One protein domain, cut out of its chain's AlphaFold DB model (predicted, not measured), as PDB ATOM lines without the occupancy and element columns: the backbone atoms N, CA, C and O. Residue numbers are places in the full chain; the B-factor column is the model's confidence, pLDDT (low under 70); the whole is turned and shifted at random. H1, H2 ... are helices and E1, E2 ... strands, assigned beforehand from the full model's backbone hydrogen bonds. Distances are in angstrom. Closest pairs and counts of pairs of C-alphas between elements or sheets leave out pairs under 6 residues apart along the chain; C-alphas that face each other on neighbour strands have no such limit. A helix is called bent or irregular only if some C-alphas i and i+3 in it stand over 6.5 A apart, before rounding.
ATOM      1  N   HIS A  10     -36.978  41.622  48.805       69.25
ATOM      2  CA  HIS A  10     -37.469  40.509  48.020       69.25
ATOM      3  C   HIS A  10     -38.719  39.862  48.645       69.25
ATOM      4  O   HIS A  10     -39.728  39.749  47.959       69.25
ATOM      5  N   GLU A  11     -38.735  39.576  49.951       64.25
ATOM      6  CA  GLU A  11     -39.914  39.027  50.644       64.25
ATOM      7  C   GLU A  11     -41.103  40.000  50.609       64.25
ATOM      8  O   GLU A  11     -42.238  39.581  50.387       64.25
ATOM      9  N   GLU A  12     -40.855  41.308  50.745       69.44
ATOM     10  CA  GLU A  12     -41.895  42.349  50.634       69.44
ATOM     11  C   GLU A  12     -42.505  42.428  49.229       69.44
ATOM     12  O   GLU A  12     -43.636  42.882  49.059       69.44
ATOM     13  N   ARG A  13     -41.753  41.991  48.217       69.12
ATOM     14  CA  ARG A  13     -42.181  41.885  46.817       69.12
ATOM     15  C   ARG A  13     -42.748  40.503  46.476       69.12
ATOM     16  O   ARG A  13     -43.076  40.262  45.319       69.12
ATOM     17  N   GLY A  14     -42.852  39.601  47.456       70.75
ATOM     18  CA  GLY A  14     -43.282  38.214  47.257       70.75
ATOM     19  C   GLY A  14     -42.226  37.312  46.604       70.75
ATOM     20  O   GLY A  14     -42.519  36.162  46.285       70.75
ATOM     21  N   GLU A  15     -41.000  37.803  46.415       76.12
ATOM     22  CA  GLU A  15     -39.869  37.031  45.908       76.12
ATOM     23  C   GLU A  15     -39.314  36.157  47.046       76.12
ATOM     24  O   GLU A  15     -38.857  36.654  48.079       76.12
ATOM     25  N   LYS A  16     -39.363  34.831  46.874       75.75
ATOM     26  CA  LYS A  16     -38.815  33.882  47.850       75.75
ATOM     27  C   LYS A  16     -37.309  33.762  47.655       75.75
ATOM     28  O   LYS A  16     -36.868  33.145  46.691       75.75
ATOM     29  N   ILE A  17     -36.528  34.309  48.584       80.69
ATOM     30  CA  ILE A  17     -35.094  34.009  48.663       80.69
ATOM     31  C   ILE A  17     -34.920  32.783  49.561       80.69
ATOM     32  O   ILE A  17     -35.458  32.784  50.672       80.69
ATOM     33  N   PRO A  18     -34.187  31.748  49.114       85.81
ATOM     34  CA  PRO A  18     -33.782  30.662  49.993       85.81
ATOM     35  C   PRO A  18     -33.040  31.206  51.215       85.81
ATOM     36  O   PRO A  18     -32.266  32.157  51.106       85.81
ATOM     37  N   ASP A  19     -33.230  30.590  52.379       89.69
ATOM     38  CA  ASP A  19     -32.360  30.891  53.512       89.69
ATOM     39  C   ASP A  19     -30.893  30.675  53.086       89.69
ATOM     40  O   ASP A  19     -30.573  29.748  52.344       89.69
ATOM     41  N   PHE A  20     -29.994  31.558  53.517       90.31
ATOM     42  CA  PHE A  20     -28.560  31.481  53.194       90.31
ATOM     43  C   PHE A  20     -27.664  31.789  54.402       90.31
ATOM     44  O   PHE A  20     -26.440  31.784  54.296       90.31
ATOM     45  N   ASP A  21     -28.268  32.090  55.552       93.62
ATOM     46  CA  ASP A  21     -27.574  32.527  56.759       93.62
ATOM     47  C   ASP A  21     -27.604  31.453  57.863       93.62
ATOM     48  O   ASP A  21     -27.876  30.275  57.626       93.62
ATOM     49  N   PHE A  22     -27.319  31.853  59.107       95.88
ATOM     50  CA  PHE A  22     -27.277  30.937  60.244       95.88
ATOM     51  C   PHE A  22     -28.621  30.266  60.589       95.88
ATOM     52  O   PHE A  22     -28.626  29.367  61.438       95.88
ATOM     53  N   ARG A  23     -29.739  30.637  59.943       93.56
ATOM     54  CA  ARG A  23     -31.002  29.880  59.990       93.56
ATOM     55  C   ARG A  23     -30.837  28.442  59.495       93.56
ATOM     56  O   ARG A  23     -31.473  27.550  60.044       93.56
ATOM     57  N   ILE A  24     -29.946  28.204  58.532       96.56
ATOM     58  CA  ILE A  24     -29.615  26.851  58.072       96.56
ATOM     59  C   ILE A  24     -28.627  26.229  59.050       96.56
ATOM     60  O   ILE A  24     -27.509  26.725  59.180       96.56
ATOM     61  N   GLU A  25     -28.993  25.125  59.704       96.25
ATOM     62  CA  GLU A  25     -28.166  24.465  60.727       96.25
ATOM     63  C   GLU A  25     -26.734  24.161  60.246       96.25
ATOM     64  O   GLU A  25     -25.768  24.415  60.970       96.25
ATOM     65  N   GLY A  26     -26.587  23.718  58.992       96.94
ATOM     66  CA  GLY A  26     -25.299  23.374  58.382       96.94
ATOM     67  C   GLY A  26     -24.330  24.546  58.156       96.94
ATOM     68  O   GLY A  26     -23.139  24.315  57.956       96.94
ATOM     69  N   VAL A  27     -24.781  25.806  58.214       97.88
ATOM     70  CA  VAL A  27     -23.906  26.973  57.980       97.88
ATOM     71  C   VAL A  27     -23.011  27.210  59.197       97.88
ATOM     72  O   VAL A  27     -23.485  27.654  60.237       97.88
ATOM     73  N   SER A  28     -21.710  26.941  59.109       97.31
ATOM     74  CA  SER A  28     -20.773  27.077  60.242       97.31
ATOM     75  C   SER A  28     -20.129  28.465  60.354       97.31
ATOM     76  O   SER A  28     -19.760  28.890  61.456       97.31
ATOM     77  N   SER A  29     -20.026  29.186  59.236       97.12
ATOM     78  CA  SER A  29     -19.489  30.544  59.150       97.12
ATOM     79  C   SER A  29     -20.100  31.316  57.978       97.12
ATOM     80  O   SER A  29     -20.627  30.706  57.051       97.12
ATOM     81  N   ILE A  30     -20.040  32.648  58.036       97.94
ATOM     82  CA  ILE A  30     -20.473  33.564  56.972       97.94
ATOM     83  C   ILE A  30     -19.405  34.645  56.832       97.94
ATOM     84  O   ILE A  30     -19.056  35.286  57.824       97.94
ATOM     85  N   SER A  31     -18.906  34.874  55.621       96.81
ATOM     86  CA  SER A  31     -18.117  36.064  55.304       96.81
ATOM     87  C   SER A  31     -19.006  37.153  54.708       96.81
ATOM     88  O   SER A  31     -19.963  36.879  53.985       96.81
ATOM     89  N   THR A  32     -18.702  38.406  55.027       95.12
ATOM     90  CA  THR A  32     -19.345  39.574  54.423       95.12
ATOM     91  C   THR A  32     -18.327  40.691  54.262       95.12
ATOM     92  O   THR A  32     -17.457  40.878  55.113       95.12
ATOM     93  N   ASP A  33     -18.449  41.440  53.172       95.31
ATOM     94  CA  ASP A  33     -17.547  42.528  52.814       95.31
ATOM     95  C   ASP A  33     -18.301  43.860  52.877       95.31
ATOM     96  O   ASP A  33     -18.902  44.275  51.879       95.31
ATOM     97  N   PRO A  34     -18.281  44.567  54.024       94.38
ATOM     98  CA  PRO A  34     -18.899  45.883  54.128       94.38
ATOM     99  C   PRO A  34     -18.395  46.880  53.078       94.38
ATOM    100  O   PRO A  34     -19.164  47.716  52.604       94.38
ATOM    101  N   HIS A  35     -17.146  46.731  52.627       94.06
ATOM    102  CA  HIS A  35     -16.588  47.578  51.573       94.06
ATOM    103  C   HIS A  35     -17.219  47.379  50.184       94.06
ATOM    104  O   HIS A  35     -16.822  48.042  49.231       94.06
ATOM    105  N   LYS A  36     -18.162  46.439  50.046       93.94
ATOM    106  CA  LYS A  36     -18.993  46.255  48.852       93.94
ATOM    107  C   LYS A  36     -20.351  46.930  49.065       93.94
ATOM    108  O   LYS A  36     -20.456  48.150  49.075       93.94
ATOM    109  N   TYR A  37     -21.396  46.142  49.301       93.25
ATOM    110  CA  TYR A  37     -22.783  46.614  49.368       93.25
ATOM    111  C   TYR A  37     -23.204  47.162  50.738       93.25
ATOM    112  O   TYR A  37     -24.375  47.495  50.915       93.25
ATOM    113  N   ALA A  38     -22.273  47.285  51.693       94.44
ATOM    114  CA  ALA A  38     -22.469  48.155  52.854       94.44
ATOM    115  C   ALA A  38     -21.850  49.554  52.644       94.44
ATOM    116  O   ALA A  38     -21.975  50.415  53.508       94.44
ATOM    117  N   TYR A  39     -21.226  49.789  51.481       94.69
ATOM    118  CA  TYR A  39     -20.682  51.075  51.031       94.69
ATOM    119  C   TYR A  39     -19.622  51.676  51.960       94.69
ATOM    120  O   TYR A  39     -19.427  52.891  51.994       94.69
ATOM    121  N   THR A  40     -18.927  50.833  52.727       95.75
ATOM    122  CA  THR A  40     -17.815  51.286  53.566       95.75
ATOM    123  C   THR A  40     -16.552  51.488  52.724       95.75
ATOM    124  O   THR A  40     -16.437  50.912  51.641       95.75
ATOM    125  N   PRO A  41     -15.544  52.229  53.214       94.69
ATOM    126  CA  PRO A  41     -14.242  52.281  52.552       94.69
ATOM    127  C   PRO A  41     -13.604  50.892  52.385       94.69
ATOM    128  O   PRO A  41     -13.841  49.983  53.189       94.69
ATOM    129  N   ILE A  42     -12.767  50.744  51.351       93.94
ATOM    130  CA  ILE A  42     -11.992  49.523  51.082       93.94
ATOM    131  C   ILE A  42     -11.108  49.192  52.287       93.94
ATOM    132  O   ILE A  42     -10.450  50.065  52.846       93.94
ATOM    133  N   GLY A  43     -11.085  47.911  52.671       88.75
ATOM    134  CA  GLY A  43     -10.261  47.394  53.769       88.75
ATOM    135  C   GLY A  43     -11.039  46.864  54.978       88.75
ATOM    136  O   GLY A  43     -10.424  46.389  55.928       88.75
ATOM    137  N   ALA A  44     -12.376  46.878  54.937       90.56
ATOM    138  CA  ALA A  44     -13.225  46.238  55.944       90.56
ATOM    139  C   ALA A  44     -13.889  44.961  55.397       90.56
ATOM    140  O   ALA A  44     -14.639  45.017  54.425       90.56
ATOM    141  N   SER A  45     -13.637  43.817  56.032       93.00
ATOM    142  CA  SER A  45     -14.319  42.535  55.796       93.00
ATOM    143  C   SER A  45     -14.537  41.834  57.136       93.00
ATOM    144  O   SER A  45     -13.825  42.100  58.111       93.00
ATOM    145  N   ILE A  46     -15.551  40.979  57.209       93.81
ATOM    146  CA  ILE A  46     -15.977  40.302  58.430       93.81
ATOM    147  C   ILE A  46     -16.137  38.819  58.122       93.81
ATOM    148  O   ILE A  46     -16.776  38.443  57.145       93.81
ATOM    149  N   VAL A  47     -15.625  37.973  59.015       95.81
ATOM    150  CA  VAL A  47     -16.021  36.566  59.085       95.81
ATOM    151  C   VAL A  47     -16.731  36.319  60.414       95.81
ATOM    152  O   VAL A  47     -16.221  36.642  61.490       95.81
ATOM    153  N   LEU A  48     -17.942  35.784  60.332       96.50
ATOM    154  CA  LEU A  48     -18.785  35.414  61.458       96.50
ATOM    155  C   LEU A  48     -18.745  33.898  61.610       96.50
ATOM    156  O   LEU A  48     -18.848  33.172  60.627       96.50
ATOM    157  N   PHE A  49     -18.650  33.414  62.844       97.25
ATOM    158  CA  PHE A  49     -18.685  31.986  63.150       97.25
ATOM    159  C   PHE A  49     -19.926  31.660  63.973       97.25
ATOM    160  O   PHE A  49     -20.238  32.378  64.924       97.25
ATOM    161  N   ARG A  50     -20.589  30.539  63.665       96.50
ATOM    162  CA  ARG A  50     -21.756  30.068  64.427       96.50
ATOM    163  C   ARG A  50     -21.416  29.806  65.896       96.50
ATOM    164  O   ARG A  50     -22.226  30.076  66.776       96.50
ATOM    165  N   LYS A  51     -20.238  29.226  66.157       96.69
ATOM    166  CA  LYS A  51     -19.792  28.818  67.496       96.69
ATOM    167  C   LYS A  51     -18.501  29.534  67.873       96.69
ATOM    168  O   LYS A  51     -17.589  29.661  67.058       96.69
ATOM    169  N   LYS A  52     -18.386  29.910  69.150       95.56
ATOM    170  CA  LYS A  52     -17.159  30.491  69.721       95.56
ATOM    171  C   LYS A  52     -15.946  29.571  69.534       95.56
ATOM    172  O   LYS A  52     -14.863  30.061  69.244       95.56
ATOM    173  N   SER A  53     -16.134  28.252  69.633       96.44
ATOM    174  CA  SER A  53     -15.066  27.268  69.411       96.44
ATOM    175  C   SER A  53     -14.465  27.352  68.005       96.44
ATOM    176  O   SER A  53     -13.251  27.280  67.868       96.44
ATOM    177  N   TYR A  54     -15.275  27.597  66.971       95.62
ATOM    178  CA  TYR A  54     -14.771  27.787  65.607       95.62
ATOM    179  C   TYR A  54     -13.946  29.068  65.483       95.62
ATOM    180  O   TYR A  54     -12.914  29.070  64.818       95.62
ATOM    181  N   LYS A  55     -14.350  30.142  66.176       93.81
ATOM    182  CA  LYS A  55     -13.565  31.380  66.202       93.81
ATOM    183  C   LYS A  55     -12.188  31.167  66.833       93.81
ATOM    184  O   LYS A  55     -11.227  31.729  66.325       93.81
ATOM    185  N   LEU A  56     -12.085  30.372  67.900       93.25
ATOM    186  CA  LEU A  56     -10.802  30.083  68.556       93.25
ATOM    187  C   LEU A  56      -9.826  29.373  67.608       93.25
ATOM    188  O   LEU A  56      -8.654  29.729  67.567       93.25
ATOM    189  N   LEU A  57     -10.323  28.444  66.784       94.00
ATOM    190  CA  LEU A  57      -9.518  27.750  65.769       94.00
ATOM    191  C   LEU A  57      -9.019  28.679  64.647       94.00
ATOM    192  O   LEU A  57      -8.103  28.319  63.919       94.00
ATOM    193  N   SER A  58      -9.611  29.870  64.497       93.31
ATOM    194  CA  SER A  58      -9.200  30.860  63.498       93.31
ATOM    195  C   SER A  58      -8.056  31.766  63.977       93.31
ATOM    196  O   SER A  58      -7.656  32.658  63.226       93.31
ATOM    197  N   GLN A  59      -7.636  31.664  65.238       93.88
ATOM    198  CA  GLN A  59      -6.667  32.581  65.841       93.88
ATOM    199  C   GLN A  59      -5.262  31.990  65.779       93.88
ATOM    200  O   GLN A  59      -5.070  30.786  65.927       93.88
ATOM    201  N   PHE A  60      -4.271  32.857  65.607       94.88
ATOM    202  CA  PHE A  60      -2.877  32.486  65.798       94.88
ATOM    203  C   PHE A  60      -2.484  32.734  67.254       94.88
ATOM    204  O   PHE A  60      -2.796  33.796  67.796       94.88
ATOM    205  N   ALA A  61      -1.771  31.786  67.863       94.56
ATOM    206  CA  ALA A  61      -1.202  31.934  69.195       94.56
ATOM    207  C   ALA A  61       0.239  31.406  69.231       94.56
ATOM    208  O   ALA A  61       0.493  30.256  68.870       94.56
ATOM    209  N   ASN A  62       1.176  32.228  69.705       94.62
ATOM    210  CA  ASN A  62       2.548  31.829  69.998       94.62
ATOM    211  C   ASN A  62       2.887  32.171  71.452       94.62
ATOM    212  O   ASN A  62       3.146  33.325  71.790       94.62
ATOM    213  N   LEU A  63       2.894  31.140  72.297       95.12
ATOM    214  CA  LEU A  63       3.245  31.240  73.716       95.12
ATOM    215  C   LEU A  63       4.740  31.009  73.985       95.12
ATOM    216  O   LEU A  63       5.185  31.175  75.112       95.12
ATOM    217  N   LYS A  64       5.511  30.589  72.972       95.38
ATOM    218  CA  LYS A  64       6.938  30.249  73.107       95.38
ATOM    219  C   LYS A  64       7.863  31.430  72.818       95.38
ATOM    220  O   LYS A  64       9.079  31.291  72.919       95.38
ATOM    221  N   TRP A  65       7.317  32.564  72.391       92.81
ATOM    222  CA  TRP A  65       8.121  33.747  72.132       92.81
ATOM    223  C   TRP A  65       8.595  34.366  73.453       92.81
ATOM    224  O   TRP A  65       7.807  34.543  74.376       92.81
ATOM    225  N   LEU A  66       9.889  34.692  73.535       92.56
ATOM    226  CA  LEU A  66      10.552  35.124  74.773       92.56
ATOM    227  C   LEU A  66      10.106  36.508  75.278       92.56
ATOM    228  O   LEU A  66      10.395  36.848  76.419       92.56
ATOM    229  N   GLY A  67       9.433  37.307  74.443       94.12
ATOM    230  CA  GLY A  67       8.946  38.635  74.825       94.12
ATOM    231  C   GLY A  67       7.667  38.584  75.660       94.12
ATOM    232  O   GLY A  67       7.636  39.084  76.779       94.12
ATOM    233  N   TYR A  68       6.597  38.008  75.106       92.88
ATOM    234  CA  TYR A  68       5.292  37.820  75.752       92.88
ATOM    235  C   TYR A  68       4.400  36.887  74.902       92.88
ATOM    236  O   TYR A  68       4.731  36.584  73.760       92.88
ATOM    237  N   PRO A  69       3.245  36.412  75.389       94.00
ATOM    238  CA  PRO A  69       2.291  35.685  74.548       94.00
ATOM    239  C   PRO A  69       1.766  36.522  73.366       94.00
ATOM    240  O   PRO A  69       1.137  37.557  73.575       94.00
ATOM    241  N   ILE A  70       1.949  36.062  72.123       94.06
ATOM    242  CA  ILE A  70       1.339  36.699  70.937       94.06
ATOM    243  C   ILE A  70       0.048  35.970  70.587       94.06
ATOM    244  O   ILE A  70       0.074  34.767  70.326       94.06
ATOM    245  N   ILE A  71      -1.068  36.701  70.525       93.81
ATOM    246  CA  ILE A  71      -2.365  36.185  70.075       93.81
ATOM    247  C   ILE A  71      -2.936  37.138  69.027       93.81
ATOM    248  O   ILE A  71      -3.275  38.276  69.345       93.81
ATOM    249  N   ASN A  72      -3.100  36.660  67.792       94.62
ATOM    250  CA  ASN A  72      -3.692  37.446  66.711       94.62
ATOM    251  C   ASN A  72      -5.075  36.886  66.342       94.62
ATOM    252  O   ASN A  72      -5.195  35.714  65.965       94.62
ATOM    253  N   PRO A  73      -6.144  37.703  66.402       91.25
ATOM    254  CA  PRO A  73      -7.496  37.257  66.074       91.25
ATOM    255  C   PRO A  73      -7.751  37.116  64.564       91.25
ATOM    256  O   PRO A  73      -8.808  36.603  64.183       91.25
ATOM    257  N   ALA A  74      -6.834  37.610  63.730       89.62
ATOM    258  CA  ALA A  74      -6.844  37.573  62.271       89.62
ATOM    259  C   ALA A  74      -5.392  37.544  61.744       89.62
ATOM    260  O   ALA A  74      -4.452  37.481  62.532       89.62
ATOM    261  N   VAL A  75      -5.213  37.600  60.420       91.88
ATOM    262  CA  VAL A  75      -3.888  37.530  59.770       91.88
ATOM    263  C   VAL A  75      -2.972  38.687  60.186       91.88
ATOM    264  O   VAL A  75      -1.797  38.475  60.462       91.88
ATOM    265  N   LEU A  76      -3.506  39.910  60.242       90.38
ATOM    266  CA  LEU A  76      -2.739  41.098  60.613       90.38
ATOM    267  C   LEU A  76      -2.714  41.280  62.135       90.38
ATOM    268  O   LEU A  76      -3.753  41.164  62.788       90.38
ATOM    269  N   SER A  77      -1.536  41.614  62.665       88.75
ATOM    270  CA  SER A  77      -1.372  42.100  64.039       88.75
ATOM    271  C   SER A  77      -1.654  43.609  64.070       88.75
ATOM    272  O   SER A  77      -2.804  44.014  64.245       88.75
ATOM    273  N   SER A  78      -0.657  44.443  63.761       90.75
ATOM    274  CA  SER A  78      -0.856  45.874  63.518       90.75
ATOM    275  C   SER A  78      -1.726  46.101  62.282       90.75
ATOM    276  O   SER A  78      -1.460  45.562  61.205       90.75
ATOM    277  N   ARG A  79      -2.769  46.914  62.429       89.81
ATOM    278  CA  ARG A  79      -3.714  47.252  61.359       89.81
ATOM    279  C   ARG A  79      -4.303  48.638  61.591       89.81
ATOM    280  O   ARG A  79      -4.373  49.095  62.726       89.81
ATOM    281  N   SER A  80      -4.760  49.284  60.521       90.12
ATOM    282  CA  SER A  80      -5.435  50.579  60.626       90.12
ATOM    283  C   SER A  80      -6.830  50.420  61.231       90.12
ATOM    284  O   SER A  80      -7.685  49.731  60.672       90.12
ATOM    285  N   GLU A  81      -7.077  51.088  62.355       90.94
ATOM    286  CA  GLU A  81      -8.404  51.138  62.977       90.94
ATOM    287  C   GLU A  81      -9.319  52.179  62.323       90.94
ATOM    288  O   GLU A  81     -10.540  52.063  62.410       90.94
ATOM    289  N   ALA A  82      -8.755  53.143  61.587       94.06
ATOM    290  CA  ALA A  82      -9.521  54.186  60.907       94.06
ATOM    291  C   ALA A  82     -10.539  53.603  59.913       94.06
ATOM    292  O   ALA A  82     -11.675  54.067  59.840       94.06
ATOM    293  N   LEU A  83     -10.170  52.537  59.193       92.12
ATOM    294  CA  LEU A  83     -11.070  51.865  58.246       92.12
ATOM    295  C   LEU A  83     -12.202  51.110  58.957       92.12
ATOM    296  O   LEU A  83     -13.313  51.033  58.436       92.12
ATOM    297  N   LEU A  84     -11.951  50.594  60.165       91.12
ATOM    298  CA  LEU A  84     -12.979  49.947  60.982       91.12
ATOM    299  C   LEU A  84     -13.947  50.979  61.560       91.12
ATOM    300  O   LEU A  84     -15.158  50.766  61.517       91.12
ATOM    301  N   ALA A  85     -13.423  52.105  62.047       95.31
ATOM    302  CA  ALA A  85     -14.228  53.222  62.524       95.31
ATOM    303  C   ALA A  85     -15.098  53.803  61.397       95.31
ATOM    304  O   ALA A  85     -16.290  54.033  61.595       95.31
ATOM    305  N   ALA A  86     -14.543  53.963  60.192       96.19
ATOM    306  CA  ALA A  86     -15.300  54.411  59.027       96.19
ATOM    307  C   ALA A  86     -16.387  53.404  58.618       96.19
ATOM    308  O   ALA A  86     -17.514  53.801  58.328       96.19
ATOM    309  N   ALA A  87     -16.083  52.102  58.637       95.88
ATOM    310  CA  ALA A  87     -17.077  51.068  58.366       95.88
ATOM    311  C   ALA A  87     -18.224  51.089  59.384       95.88
ATOM    312  O   ALA A  87     -19.391  51.043  58.994       95.88
ATOM    313  N   TRP A  88     -17.902  51.226  60.672       95.81
ATOM    314  CA  TRP A  88     -18.894  51.408  61.729       95.81
ATOM    315  C   TRP A  88     -19.756  52.650  61.464       95.81
ATOM    316  O   TRP A  88     -20.981  52.546  61.417       95.81
ATOM    317  N   ALA A  89     -19.133  53.797  61.186       97.81
ATOM    318  CA  ALA A  89     -19.842  55.048  60.934       97.81
ATOM    319  C   ALA A  89     -20.822  54.941  59.753       97.81
ATOM    320  O   ALA A  89     -21.975  55.339  59.890       97.81
ATOM    321  N   VAL A  90     -20.407  54.355  58.624       97.62
ATOM    322  CA  VAL A  90     -21.274  54.176  57.443       97.62
ATOM    323  C   VAL A  90     -22.442  53.236  57.739       97.62
ATOM    324  O   VAL A  90     -23.583  53.555  57.400       97.62
ATOM    325  N   VAL A  91     -22.188  52.102  58.402       96.25
ATOM    326  CA  VAL A  91     -23.246  51.140  58.748       96.25
ATOM    327  C   VAL A  91     -24.296  51.772  59.654       96.25
ATOM    328  O   VAL A  91     -25.492  51.583  59.424       96.25
ATOM    329  N   HIS A  92     -23.861  52.556  60.638       96.75
ATOM    330  CA  HIS A  92     -24.754  53.277  61.538       96.75
ATOM    331  C   HIS A  92     -25.481  54.438  60.850       96.75
ATOM    332  O   HIS A  92     -26.668  54.639  61.104       96.75
ATOM    333  N   PHE A  93     -24.803  55.170  59.964       97.88
ATOM    334  CA  PHE A  93     -25.388  56.276  59.208       97.88
ATOM    335  C   PHE A  93     -26.488  55.808  58.251       97.88
ATOM    336  O   PHE A  93     -27.576  56.382  58.233       97.88
ATOM    337  N   LEU A  94     -26.222  54.763  57.459       96.69
ATOM    338  CA  LEU A  94     -27.213  54.217  56.531       96.69
ATOM    339  C   LEU A  94     -28.364  53.560  57.294       96.69
ATOM    340  O   LEU A  94     -29.536  53.793  56.976       96.69
ATOM    341  N   GLY A  95     -28.028  52.740  58.292       95.06
ATOM    342  CA  GLY A  95     -28.991  51.943  59.035       95.06
ATOM    343  C   GLY A  95     -29.870  51.073  58.127       95.06
ATOM    344  O   GLY A  95     -29.686  50.968  56.913       95.06
ATOM    345  N   GLU A  96     -30.881  50.444  58.718       92.19
ATOM    346  CA  GLU A  96     -31.786  49.558  57.979       92.19
ATOM    347  C   GLU A  96     -32.528  50.292  56.850       92.19
ATOM    348  O   GLU A  96     -32.587  49.813  55.716       92.19
ATOM    349  N   LYS A  97     -33.047  51.494  57.135       92.88
ATOM    350  CA  LYS A  97     -33.800  52.296  56.162       92.88
ATOM    351  C   LYS A  97     -32.948  52.659  54.943       92.88
ATOM    352  O   LYS A  97     -33.428  52.526  53.818       92.88
ATOM    353  N   GLY A  98     -31.704  53.095  55.144       95.06
ATOM    354  CA  GLY A  98     -30.798  53.452  54.053       95.06
ATOM    355  C   GLY A  98     -30.469  52.246  53.180       95.06
ATOM    356  O   GLY A  98     -30.625  52.318  51.960       95.06
ATOM    357  N   TYR A  99     -30.120  51.109  53.788       93.69
ATOM    358  CA  TYR A  99     -29.881  49.876  53.033       93.69
ATOM    359  C   TYR A  99     -31.109  49.415  52.256       93.69
ATOM    360  O   TYR A  99     -30.983  49.001  51.099       93.69
ATOM    361  N   ARG A 100     -32.305  49.560  52.838       91.06
ATOM    362  CA  ARG A 100     -33.553  49.209  52.160       91.06
ATOM    363  C   ARG A 100     -33.789  50.071  50.914       91.06
ATOM    364  O   ARG A 100     -34.153  49.561  49.855       91.06
ATOM    365  N   GLU A 101     -33.538  51.373  50.992       92.56
ATOM    366  CA  GLU A 101     -33.679  52.258  49.829       92.56
ATOM    367  C   GLU A 101     -32.621  51.998  48.746       92.56
ATOM    368  O   GLU A 101     -32.940  52.009  47.553       92.56
ATOM    369  N   LEU A 102     -31.377  51.703  49.133       94.06
ATOM    370  CA  LEU A 102     -30.307  51.375  48.184       94.06
ATOM    371  C   LEU A 102     -30.587  50.059  47.451       94.06
ATOM    372  O   LEU A 102     -30.499  50.008  46.222       94.06
ATOM    373  N   ALA A 103     -31.021  49.022  48.162       91.38
ATOM    374  CA  ALA A 103     -31.373  47.756  47.534       91.38
ATOM    375  C   ALA A 103     -32.609  47.874  46.616       91.38
ATOM    376  O   ALA A 103     -32.618  47.286  45.534       91.38
ATOM    377  N   LYS A 104     -33.604  48.724  46.933       90.75
ATOM    378  CA  LYS A 104     -34.708  49.039  45.995       90.75
ATOM    379  C   LYS A 104     -34.210  49.676  44.695       90.75
ATOM    380  O   LYS A 104     -34.764  49.402  43.628       90.75
ATOM    381  N   LYS A 105     -33.200  50.555  44.755       93.69
ATOM    382  CA  LYS A 105     -32.583  51.140  43.550       93.69
ATOM    383  C   LYS A 105     -31.908  50.061  42.705       93.69
ATOM    384  O   LYS A 105     -32.209  49.981  41.518       93.69
ATOM    385  N   ILE A 106     -31.115  49.189  43.331       93.62
ATOM    386  CA  ILE A 106     -30.442  48.074  42.647       93.62
ATOM    387  C   ILE A 106     -31.455  47.141  41.977       93.62
ATOM    388  O   ILE A 106     -31.308  46.836  40.798       93.62
ATOM    389  N   ILE A 107     -32.519  46.732  42.678       91.00
ATOM    390  CA  ILE A 107     -33.547  45.841  42.114       91.00
ATOM    391  C   ILE A 107     -34.212  46.477  40.885       91.00
ATOM    392  O   ILE A 107     -34.364  45.816  39.860       91.00
ATOM    393  N   ARG A 108     -34.560  47.771  40.950       92.06
ATOM    394  CA  ARG A 108     -35.145  48.495  39.805       92.06
ATOM    395  C   ARG A 108     -34.181  48.593  38.623       92.06
ATOM    396  O   ARG A 108     -34.597  48.347  37.492       92.06
ATOM    397  N   ALA A 109     -32.919  48.942  38.877       94.69
ATOM    398  CA  ALA A 109     -31.889  49.006  37.843       94.69
ATOM    399  C   ALA A 109     -31.686  47.630  37.194       94.69
ATOM    400  O   ALA A 109     -31.762  47.512  35.974       94.69
ATOM    401  N   LYS A 110     -31.566  46.574  38.006       93.94
ATOM    402  CA  LYS A 110     -31.464  45.184  37.551       93.94
ATOM    403  C   LYS A 110     -32.601  44.793  36.624       93.94
ATOM    404  O   LYS A 110     -32.332  44.322  35.524       93.94
ATOM    405  N   SER A 111     -33.851  45.012  37.025       92.69
ATOM    406  CA  SER A 111     -35.001  44.665  36.184       92.69
ATOM    407  C   SER A 111     -34.979  45.397  34.839       92.69
ATOM    408  O   SER A 111     -35.252  44.778  33.814       92.69
ATOM    409  N   ARG A 112     -34.617  46.689  34.819       95.25
ATOM    410  CA  ARG A 112     -34.517  47.477  33.576       95.25
ATOM    411  C   ARG A 112     -33.396  46.981  32.665       95.25
ATOM    412  O   ARG A 112     -33.625  46.819  31.472       95.25
ATOM    413  N   ILE A 113     -32.216  46.721  33.224       95.00
ATOM    414  CA  ILE A 113     -31.040  46.275  32.469       95.00
ATOM    415  C   ILE A 113     -31.276  44.880  31.895       95.00
ATOM    416  O   ILE A 113     -31.110  44.684  30.697       95.00
ATOM    417  N   VAL A 114     -31.712  43.927  32.723       95.56
ATOM    418  CA  VAL A 114     -31.978  42.550  32.280       95.56
ATOM    419  C   VAL A 114     -33.028  42.536  31.169       95.56
ATOM    420  O   VAL A 114     -32.822  41.874  30.155       95.56
ATOM    421  N   LYS A 115     -34.109  43.321  31.311       96.31
ATOM    422  CA  LYS A 115     -35.111  43.473  30.249       96.31
ATOM    423  C   LYS A 115     -34.509  44.086  28.982       96.31
ATOM    424  O   LYS A 115     -34.722  43.551  27.906       96.31
ATOM    425  N   GLY A 116     -33.736  45.166  29.098       96.06
ATOM    426  CA  GLY A 116     -33.134  45.842  27.944       96.06
ATOM    427  C   GLY A 116     -32.172  44.952  27.150       96.06
ATOM    428  O   GLY A 116     -32.211  44.952  25.921       96.06
ATOM    429  N   PHE A 117     -31.352  44.150  27.835       95.56
ATOM    430  CA  PHE A 117     -30.485  43.165  27.182       95.56
ATOM    431  C   PHE A 117     -31.296  42.050  26.508       95.56
ATOM    432  O   PHE A 117     -30.986  41.692  25.374       95.56
ATOM    433  N   ALA A 118     -32.353  41.547  27.155       96.56
ATOM    434  CA  ALA A 118     -33.234  40.540  26.561       96.56
ATOM    435  C   ALA A 118     -33.956  41.065  25.306       96.56
ATOM    436  O   ALA A 118     -33.918  40.412  24.266       96.56
ATOM    437  N   ASP A 119     -34.526  42.273  25.372       97.50
ATOM    438  CA  ASP A 119     -35.182  42.953  24.242       97.50
ATOM    439  C   ASP A 119     -34.204  43.211  23.075       97.50
ATOM    440  O   ASP A 119     -34.620  43.329  21.926       97.50
ATOM    441  N   SER A 120     -32.899  43.274  23.365       95.56
ATOM    442  CA  SER A 120     -31.825  43.460  22.380       95.56
ATOM    443  C   SER A 120     -31.214  42.140  21.880       95.56
ATOM    444  O   SER A 120     -30.161  42.166  21.246       95.56
ATOM    445  N   GLY A 121     -31.819  40.987  22.191       96.00
ATOM    446  CA  GLY A 121     -31.382  39.672  21.700       96.00
ATOM    447  C   GLY A 121     -30.272  38.992  22.512       96.00
ATOM    448  O   GLY A 121     -29.765  37.948  22.107       96.00
ATOM    449  N   TYR A 122     -29.885  39.534  23.672       97.12
ATOM    450  CA  TYR A 122     -28.896  38.891  24.542       97.12
ATOM    451  C   TYR A 122     -29.562  37.902  25.490       97.12
ATOM    452  O   TYR A 122     -30.621  38.159  26.068       97.12
ATOM    453  N   ARG A 123     -28.881  36.786  25.743       96.94
ATOM    454  CA  ARG A 123     -29.328  35.793  26.719       96.94
ATOM    455  C   ARG A 123     -28.669  36.046  28.067       96.94
ATOM    456  O   ARG A 123     -27.454  36.196  28.162       96.94
ATOM    457  N   THR A 124     -29.473  36.051  29.121       96.94
ATOM    458  CA  THR A 124     -28.977  36.121  30.499       96.94
ATOM    459  C   THR A 124     -28.455  34.751  30.939       96.94
ATOM    460  O   THR A 124     -29.077  33.726  30.652       96.94
ATOM    461  N   LEU A 125     -27.309  34.721  31.620       95.19
ATOM    462  CA  LEU A 125     -26.734  33.506  32.193       95.19
ATOM    463  C   LEU A 125     -27.143  33.367  33.664       95.19
ATOM    464  O   LEU A 125     -26.755  34.181  34.500       95.19
ATOM    465  N   GLY A 126     -27.892  32.306  33.972       92.25
ATOM    466  CA  GLY A 126     -28.397  32.040  35.320       92.25
ATOM    467  C   GLY A 126     -29.441  33.059  35.786       92.25
ATOM    468  O   GLY A 126     -30.067  33.743  34.976       92.25
ATOM    469  N   GLU A 127     -29.625  33.154  37.102       90.50
ATOM    470  CA  GLU A 127     -30.533  34.114  37.734       90.50
ATOM    471  C   GLU A 127     -29.759  35.358  38.214       90.50
ATOM    472  O   GLU A 127     -28.909  35.250  39.103       90.50
ATOM    473  N   PRO A 128     -30.026  36.557  37.659       90.50
ATOM    474  CA  PRO A 128     -29.304  37.769  38.034       90.50
ATOM    475  C   PRO A 128     -29.518  38.184  39.490       90.50
ATOM    476  O   PRO A 128     -30.647  38.417  39.948       90.50
ATOM    477  N   SER A 129     -28.400  38.401  40.178       86.94
ATOM    478  CA  SER A 129     -28.348  39.032  41.496       86.94
ATOM    479  C   SER A 129     -28.001  40.520  41.338       86.94
ATOM    480  O   SER A 129     -28.477  41.184  40.421       86.94
ATOM    481  N   VAL A 130     -27.155  41.061  42.210       90.31
ATOM    482  CA  VAL A 130     -26.494  42.355  41.986       90.31
ATOM    483  C   VAL A 130     -25.462  42.293  40.850       90.31
ATOM    484  O   VAL A 130     -25.038  43.325  40.346       90.31
ATOM    485  N   ILE A 131     -25.081  41.085  40.421       92.75
ATOM    486  CA  ILE A 131     -24.278  40.843  39.222       92.75
ATOM    487  C   ILE A 131     -25.172  40.171  38.181       92.75
ATOM    488  O   ILE A 131     -25.843  39.177  38.481       92.75
ATOM    489  N   ALA A 132     -25.161  40.706  36.962       95.25
ATOM    490  CA  ALA A 132     -25.830  40.128  35.805       95.25
ATOM    491  C   ALA A 132     -24.793  39.763  34.737       95.25
ATOM    492  O   ALA A 132     -23.875  40.542  34.474       95.25
ATOM    493  N   ALA A 133     -24.944  38.583  34.139       96.75
ATOM    494  CA  ALA A 133     -24.082  38.096  33.072       96.75
ATOM    495  C   ALA A 133     -24.901  37.862  31.798       96.75
ATOM    496  O   ALA A 133     -25.950  37.216  31.844       96.75
ATOM    497  N   PHE A 134     -24.414  38.372  30.668       97.38
ATOM    498  CA  PHE A 134     -25.097  38.316  29.374       97.38
ATOM    499  C   PHE A 134     -24.210  37.663  28.319       97.38
ATOM    500  O   PHE A 134     -23.009  37.919  28.281       97.38
ATOM    501  N   THR A 135     -24.795  36.846  27.448       97.69
ATOM    502  CA  THR A 135     -24.117  36.200  26.317       97.69
ATOM    503  C   THR A 135     -24.835  36.510  25.005       97.69
ATOM    504  O   THR A 135     -26.038  36.777  24.994       97.69
ATOM    505  N   SER A 136     -24.105  36.436  23.892       96.62
ATOM    506  CA  SER A 136     -24.641  36.507  22.529       96.62
ATOM    507  C   SER A 136     -23.828  35.592  21.612       96.62
ATOM    508  O   SER A 136     -22.621  35.450  21.804       96.62
ATOM    509  N   GLU A 137     -24.498  34.965  20.646       93.38
ATOM    510  CA  GLU A 137     -23.860  34.205  19.558       93.38
ATOM    511  C   GLU A 137     -23.653  35.070  18.303       93.38
ATOM    512  O   GLU A 137     -22.823  34.752  17.459       93.38
ATOM    513  N   GLU A 138     -24.361  36.199  18.213       94.81
ATOM    514  CA  GLU A 138     -24.343  37.107  17.061       94.81
ATOM    515  C   GLU A 138     -23.333  38.248  17.240       94.81
ATOM    516  O   GLU A 138     -22.767  38.758  16.272       94.81
ATOM    517  N   VAL A 139     -23.085  38.654  18.490       95.12
ATOM    518  CA  VAL A 139     -22.258  39.819  18.819       95.12
ATOM    519  C   VAL A 139     -20.938  39.394  19.451       95.12
ATOM    520  O   VAL A 139     -20.899  38.673  20.449       95.12
ATOM    521  N   ASN A 140     -19.829  39.928  18.932       95.38
ATOM    522  CA  ASN A 140     -18.531  39.804  19.591       95.38
ATOM    523  C   ASN A 140     -18.512  40.641  20.883       95.38
ATOM    524  O   ASN A 140     -18.313  41.857  20.854       95.38
ATOM    525  N   LEU A 141     -18.687  39.966  22.020       96.62
ATOM    526  CA  LEU A 141     -18.805  40.592  23.338       96.62
ATOM    527  C   LEU A 141     -17.561  41.381  23.771       96.62
ATOM    528  O   LEU A 141     -17.694  42.373  24.477       96.62
ATOM    529  N   PHE A 142     -16.363  40.998  23.326       95.88
ATOM    530  CA  PHE A 142     -15.138  41.738  23.649       95.88
ATOM    531  C   PHE A 142     -15.121  43.093  22.941       95.88
ATOM    532  O   PHE A 142     -14.899  44.115  23.580       95.88
ATOM    533  N   ARG A 143     -15.476  43.115  21.649       96.25
ATOM    534  CA  ARG A 143     -15.629  44.374  20.905       96.25
ATOM    535  C   ARG A 143     -16.751  45.234  21.474       96.25
ATOM    536  O   ARG A 143     -16.585  46.440  21.599       96.25
ATOM    537  N   LEU A 144     -17.876  44.623  21.846       95.62
ATOM    538  CA  LEU A 144     -18.962  45.346  22.504       95.62
ATOM    539  C   LEU A 144     -18.486  45.987  23.813       95.62
ATOM    540  O   LEU A 144     -18.800  47.146  24.061       95.62
ATOM    541  N   SER A 145     -17.708  45.267  24.625       96.44
ATOM    542  CA  SER A 145     -17.117  45.812  25.850       96.44
ATOM    543  C   SER A 145     -16.267  47.054  25.575       96.44
ATOM    544  O   SER A 145     -16.409  48.052  26.279       96.44
ATOM    545  N   ASP A 146     -15.429  47.020  24.536       96.31
ATOM    546  CA  ASP A 146     -14.583  48.157  24.153       96.31
ATOM    547  C   ASP A 146     -15.421  49.365  23.693       96.31
ATOM    548  O   ASP A 146     -15.156  50.503  24.086       96.31
ATOM    549  N   GLU A 147     -16.474  49.138  22.901       96.62
ATOM    550  CA  GLU A 147     -17.390  50.204  22.465       96.62
ATOM    551  C   GLU A 147     -18.207  50.793  23.622       96.62
ATOM    552  O   GLU A 147     -18.466  51.999  23.665       96.62
ATOM    553  N   MET A 148     -18.584  49.962  24.590       94.94
ATOM    554  CA  MET A 148     -19.272  50.394  25.803       94.94
ATOM    555  C   MET A 148     -18.346  51.233  26.695       94.94
ATOM    556  O   MET A 148     -18.770  52.283  27.187       94.94
ATOM    557  N   ALA A 149     -17.065  50.865  26.811       95.69
ATOM    558  CA  ALA A 149     -16.067  51.644  27.545       95.69
ATOM    559  C   ALA A 149     -15.896  53.062  26.980       95.69
ATOM    560  O   ALA A 149     -15.872  54.029  27.743       95.69
ATOM    561  N   LYS A 150     -15.897  53.220  25.648       97.00
ATOM    562  CA  LYS A 150     -15.881  54.544  24.988       97.00
ATOM    563  C   LYS A 150     -17.101  55.406  25.335       97.00
ATOM    564  O   LYS A 150     -17.039  56.628  25.236       97.00
ATOM    565  N   LYS A 151     -18.208  54.781  25.743       95.00
ATOM    566  CA  LYS A 151     -19.449  55.437  26.186       95.00
ATOM    567  C   LYS A 151     -19.530  55.588  27.711       95.00
ATOM    568  O   LYS A 151     -20.592  55.930  28.224       95.00
ATOM    569  N   GLY A 152     -18.439  55.326  28.432       93.44
ATOM    570  CA  GLY A 152     -18.362  55.451  29.889       93.44
ATOM    571  C   GLY A 152     -18.888  54.242  30.667       93.44
ATOM    572  O   GLY A 152     -18.985  54.308  31.890       93.44
ATOM    573  N   TRP A 153     -19.217  53.137  29.995       92.62
ATOM    574  CA  TRP A 153     -19.665  51.913  30.655       92.62
ATOM    575  C   TRP A 153     -18.493  50.988  30.954       92.62
ATOM    576  O   TRP A 153     -17.778  50.564  30.051       92.62
ATOM    577  N   ILE A 154     -18.346  50.601  32.219       90.12
ATOM    578  CA  ILE A 154     -17.371  49.591  32.631       90.12
ATOM    579  C   ILE A 154     -18.109  48.263  32.778       90.12
ATOM    580  O   ILE A 154     -18.818  48.032  33.757       90.12
ATOM    581  N   ILE A 155     -17.954  47.400  31.778       93.56
ATOM    582  CA  ILE A 155     -18.521  46.050  31.744       93.56
ATOM    583  C   ILE A 155     -17.349  45.078  31.658       93.56
ATOM    584  O   ILE A 155     -16.378  45.346  30.957       93.56
ATOM    585  N   GLN A 156     -17.406  43.972  32.394       95.31
ATOM    586  CA  GLN A 156     -16.305  43.018  32.454       95.31
ATOM    587  C   GLN A 156     -16.554  41.861  31.477       95.31
ATOM    588  O   GLN A 156     -17.449  41.050  31.721       95.31
ATOM    589  N   PRO A 157     -15.788  41.736  30.382       95.81
ATOM    590  CA  PRO A 157     -15.889  40.582  29.508       95.81
ATOM    591  C   PRO A 157     -15.183  39.380  30.142       95.81
ATOM    592  O   PRO A 157     -14.087  39.497  30.693       95.81
ATOM    593  N   GLN A 158     -15.788  38.203  30.024       95.31
ATOM    594  CA  GLN A 158     -15.217  36.938  30.462       95.31
ATOM    595  C   GLN A 158     -15.145  35.968  29.279       95.31
ATOM    596  O   GLN A 158     -16.105  35.779  28.529       95.31
ATOM    597  N   LYS A 159     -13.981  35.330  29.112       94.38
ATOM    598  CA  LYS A 159     -13.826  34.226  28.158       94.38
ATOM    599  C   LYS A 159     -14.657  33.035  28.622       94.38
ATOM    600  O   LYS A 159     -14.641  32.687  29.800       94.38
ATOM    601  N   GLY A 160     -15.348  32.408  27.675       93.69
ATOM    602  CA  GLY A 160     -16.087  31.180  27.933       93.69
ATOM    603  C   GLY A 160     -15.170  30.053  28.409       93.69
ATOM    604  O   GLY A 160     -13.977  30.026  28.099       93.69
ATOM    605  N   ILE A 161     -15.748  29.109  29.146       94.94
ATOM    606  CA  ILE A 161     -15.069  27.925  29.673       94.94
ATOM    607  C   ILE A 161     -15.652  26.705  28.948       94.94
ATOM    608  O   ILE A 161     -16.707  26.185  29.320       94.94
ATOM    609  N   GLN A 162     -14.982  26.276  27.871       91.88
ATOM    610  CA  GLN A 162     -15.504  25.285  26.918       91.88
ATOM    611  C   GLN A 162     -15.833  23.932  27.561       91.88
ATOM    612  O   GLN A 162     -16.916  23.395  27.342       91.88
ATOM    613  N   ASN A 163     -14.939  23.399  28.397       96.00
ATOM    614  CA  ASN A 163     -15.138  22.115  29.083       96.00
ATOM    615  C   ASN A 163     -16.308  22.139  30.082       96.00
ATOM    616  O   ASN A 163     -16.860  21.089  30.397       96.00
ATOM    617  N   MET A 164     -16.717  23.323  30.546       94.31
ATOM    618  CA  MET A 164     -17.892  23.514  31.402       94.31
ATOM    619  C   MET A 164     -19.141  23.936  30.615       94.31
ATOM    620  O   MET A 164     -20.181  24.184  31.219       94.31
ATOM    621  N   LYS A 165     -19.050  24.034  29.280       93.50
ATOM    622  CA  LYS A 165     -20.112  24.549  28.397       93.50
ATOM    623  C   LYS A 165     -20.594  25.956  28.792       93.50
ATOM    624  O   LYS A 165     -21.759  26.294  28.602       93.50
ATOM    625  N   ILE A 166     -19.696  26.781  29.336       94.44
ATOM    626  CA  ILE A 166     -19.984  28.178  29.682       94.44
ATOM    627  C   ILE A 166     -19.580  29.055  28.488       94.44
ATOM    628  O   ILE A 166     -18.398  29.051  28.124       94.44
ATOM    629  N   PRO A 167     -20.509  29.797  27.859       96.50
ATOM    630  CA  PRO A 167     -20.178  30.669  26.736       96.50
ATOM    631  C   PRO A 167     -19.418  31.924  27.206       96.50
ATOM    632  O   PRO A 167     -19.419  32.229  28.401       96.50
ATOM    633  N   PRO A 168     -18.765  32.668  26.296       97.06
ATOM    634  CA  PRO A 168     -18.272  34.009  26.598       97.06
ATOM    635  C   PRO A 168     -19.392  34.916  27.116       97.06
ATOM    636  O   PRO A 168     -20.538  34.792  26.688       97.06
ATOM    637  N   SER A 169     -19.069  35.845  28.010       97.12
ATOM    638  CA  SER A 169     -20.078  36.678  28.668       97.12
ATOM    639  C   SER A 169     -19.602  38.099  28.946       97.12
ATOM    640  O   SER A 169     -18.407  38.380  29.010       97.12
ATOM    641  N   LEU A 170     -20.564  38.997  29.140       96.94
ATOM    642  CA  LEU A 170     -20.385  40.325  29.716       96.94
ATOM    643  C   LEU A 170     -20.980  40.356  31.116       96.94
ATOM    644  O   LEU A 170     -22.159  40.056  31.285       96.94
ATOM    645  N   HIS A 171     -20.179  40.745  32.102       95.38
ATOM    646  CA  HIS A 171     -20.575  40.870  33.496       95.38
ATOM    647  C   HIS A 171     -20.751  42.339  33.858       95.38
ATOM    648  O   HIS A 171     -19.833  43.150  33.709       95.38
ATOM    649  N   LEU A 172     -21.927  42.667  34.381       95.00
ATOM    650  CA  LEU A 172     -22.240  43.985  34.906       95.00
ATOM    651  C   LEU A 172     -22.531  43.879  36.401       95.00
ATOM    652  O   LEU A 172     -23.408  43.123  36.824       95.00
ATOM    653  N   THR A 173     -21.806  44.669  37.189       94.94
ATOM    654  CA  THR A 173     -22.097  44.870  38.611       94.94
ATOM    655  C   THR A 173     -23.048  46.052  38.748       94.94
ATOM    656  O   THR A 173     -22.761  47.138  38.249       94.94
ATOM    657  N   ILE A 174     -24.186  45.834  39.397       94.25
ATOM    658  CA  ILE A 174     -25.277  46.801  39.487       94.25
ATOM    659  C   ILE A 174     -25.225  47.474  40.853       94.25
ATOM    660  O   ILE A 174     -25.419  46.838  41.889       94.25
TER     661      ILE A 174
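AT A GLANCE: This is residues 10 to 174 of the 179 residues of an uncharacterized protein of Archaeoglobus sp (UniProt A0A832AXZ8). What does this domain look like? It is a loose arch: at one end the small sheet E5 E7 E6 has H2b and H3 over one face, and the long bent helix H2 reaches away from it toward two separate strand hairpins, E1 E2 nearer the middle and E3 E4 at the far end. How is it made up? The printed part has 165 residues, under half of them in named elements, in the order E1 E2 H1 E3 E4 H2 E5 H3 E6 E7, and the class is mixed, helices and strands; the sheets are antiparallel. How spread out is it? It is loose and elongated, with a radius of gyration of the C-alphas of 21.3 A and spans of 67 by 38 by 35 A.

HOW THE PARTS SIT: How is the largest sheet built? It runs E5, residues 131 to 135, E7, residues 169 to 173, and E6, residues 156 to 158; N 132 and O 172 are 3.0 A apart and N 158 and O 169 are 2.8 A apart, within hydrogen-bond range. With H3, residues 141 to 150, E5 and E6 make a split strand-helix-strand unit, two strands running the same way with E7 between them, and its crossover is right-handed. What is on this sheet? H2, residues 82 to 119, was assigned as one helix by its hydrogen bonds but is bent, with C-alphas 93 and 96 9.4 A apart, into arms H2a, residues 82 to 93, and H2b, residues 96 to 119, about perpendicular at 87 degrees. H2b, height 9.6 A, and H3, height 9.9 A, are on the same face, two layers, helices on one face of a sheet; the closest C-alphas are those of Val 114 and Ala 132, 7.5 A, and Phe 142 and Pro 157, 6.0 A. What lies beyond? E1, residues 29 to 32, and E2, residues 46 to 49, form a hairpin with N 30 and O 48 2.9 A apart; E3, residues 60 to 62, and E4, residues 70 to 72, form another with N 62 and O 70 2.8 A apart. In H1, residues 52 to 57, H2a, H2b and H3 every O i to N i+4 pair is within hydrogen-bond range.

IN THESE COORDINATES: Where do the elements begin and end? E1 begins at C-alpha 29 (-19.489, 30.544, 59.150), and E7 ends at C-alpha 173 (-22.097, 44.870, 38.611). How long are the longer ones? H2a measures 16.1 A, H2b 34.5 A, H3 14.4 A, E5 13.7 A and E7 13.0 A.

THE WHOLE: How large is it? The C-alphas farthest apart, of Leu 66 and Asp 119, are 68.6 A from each other. Are there cuts or long links? The printed part has no cut; the links E1 to E2, 13 residues, and H2 to E5, 11 residues, are long. Where is confidence low? Residues 10 to 13 are under 70; the mean pLDDT of the printed part is 93.3.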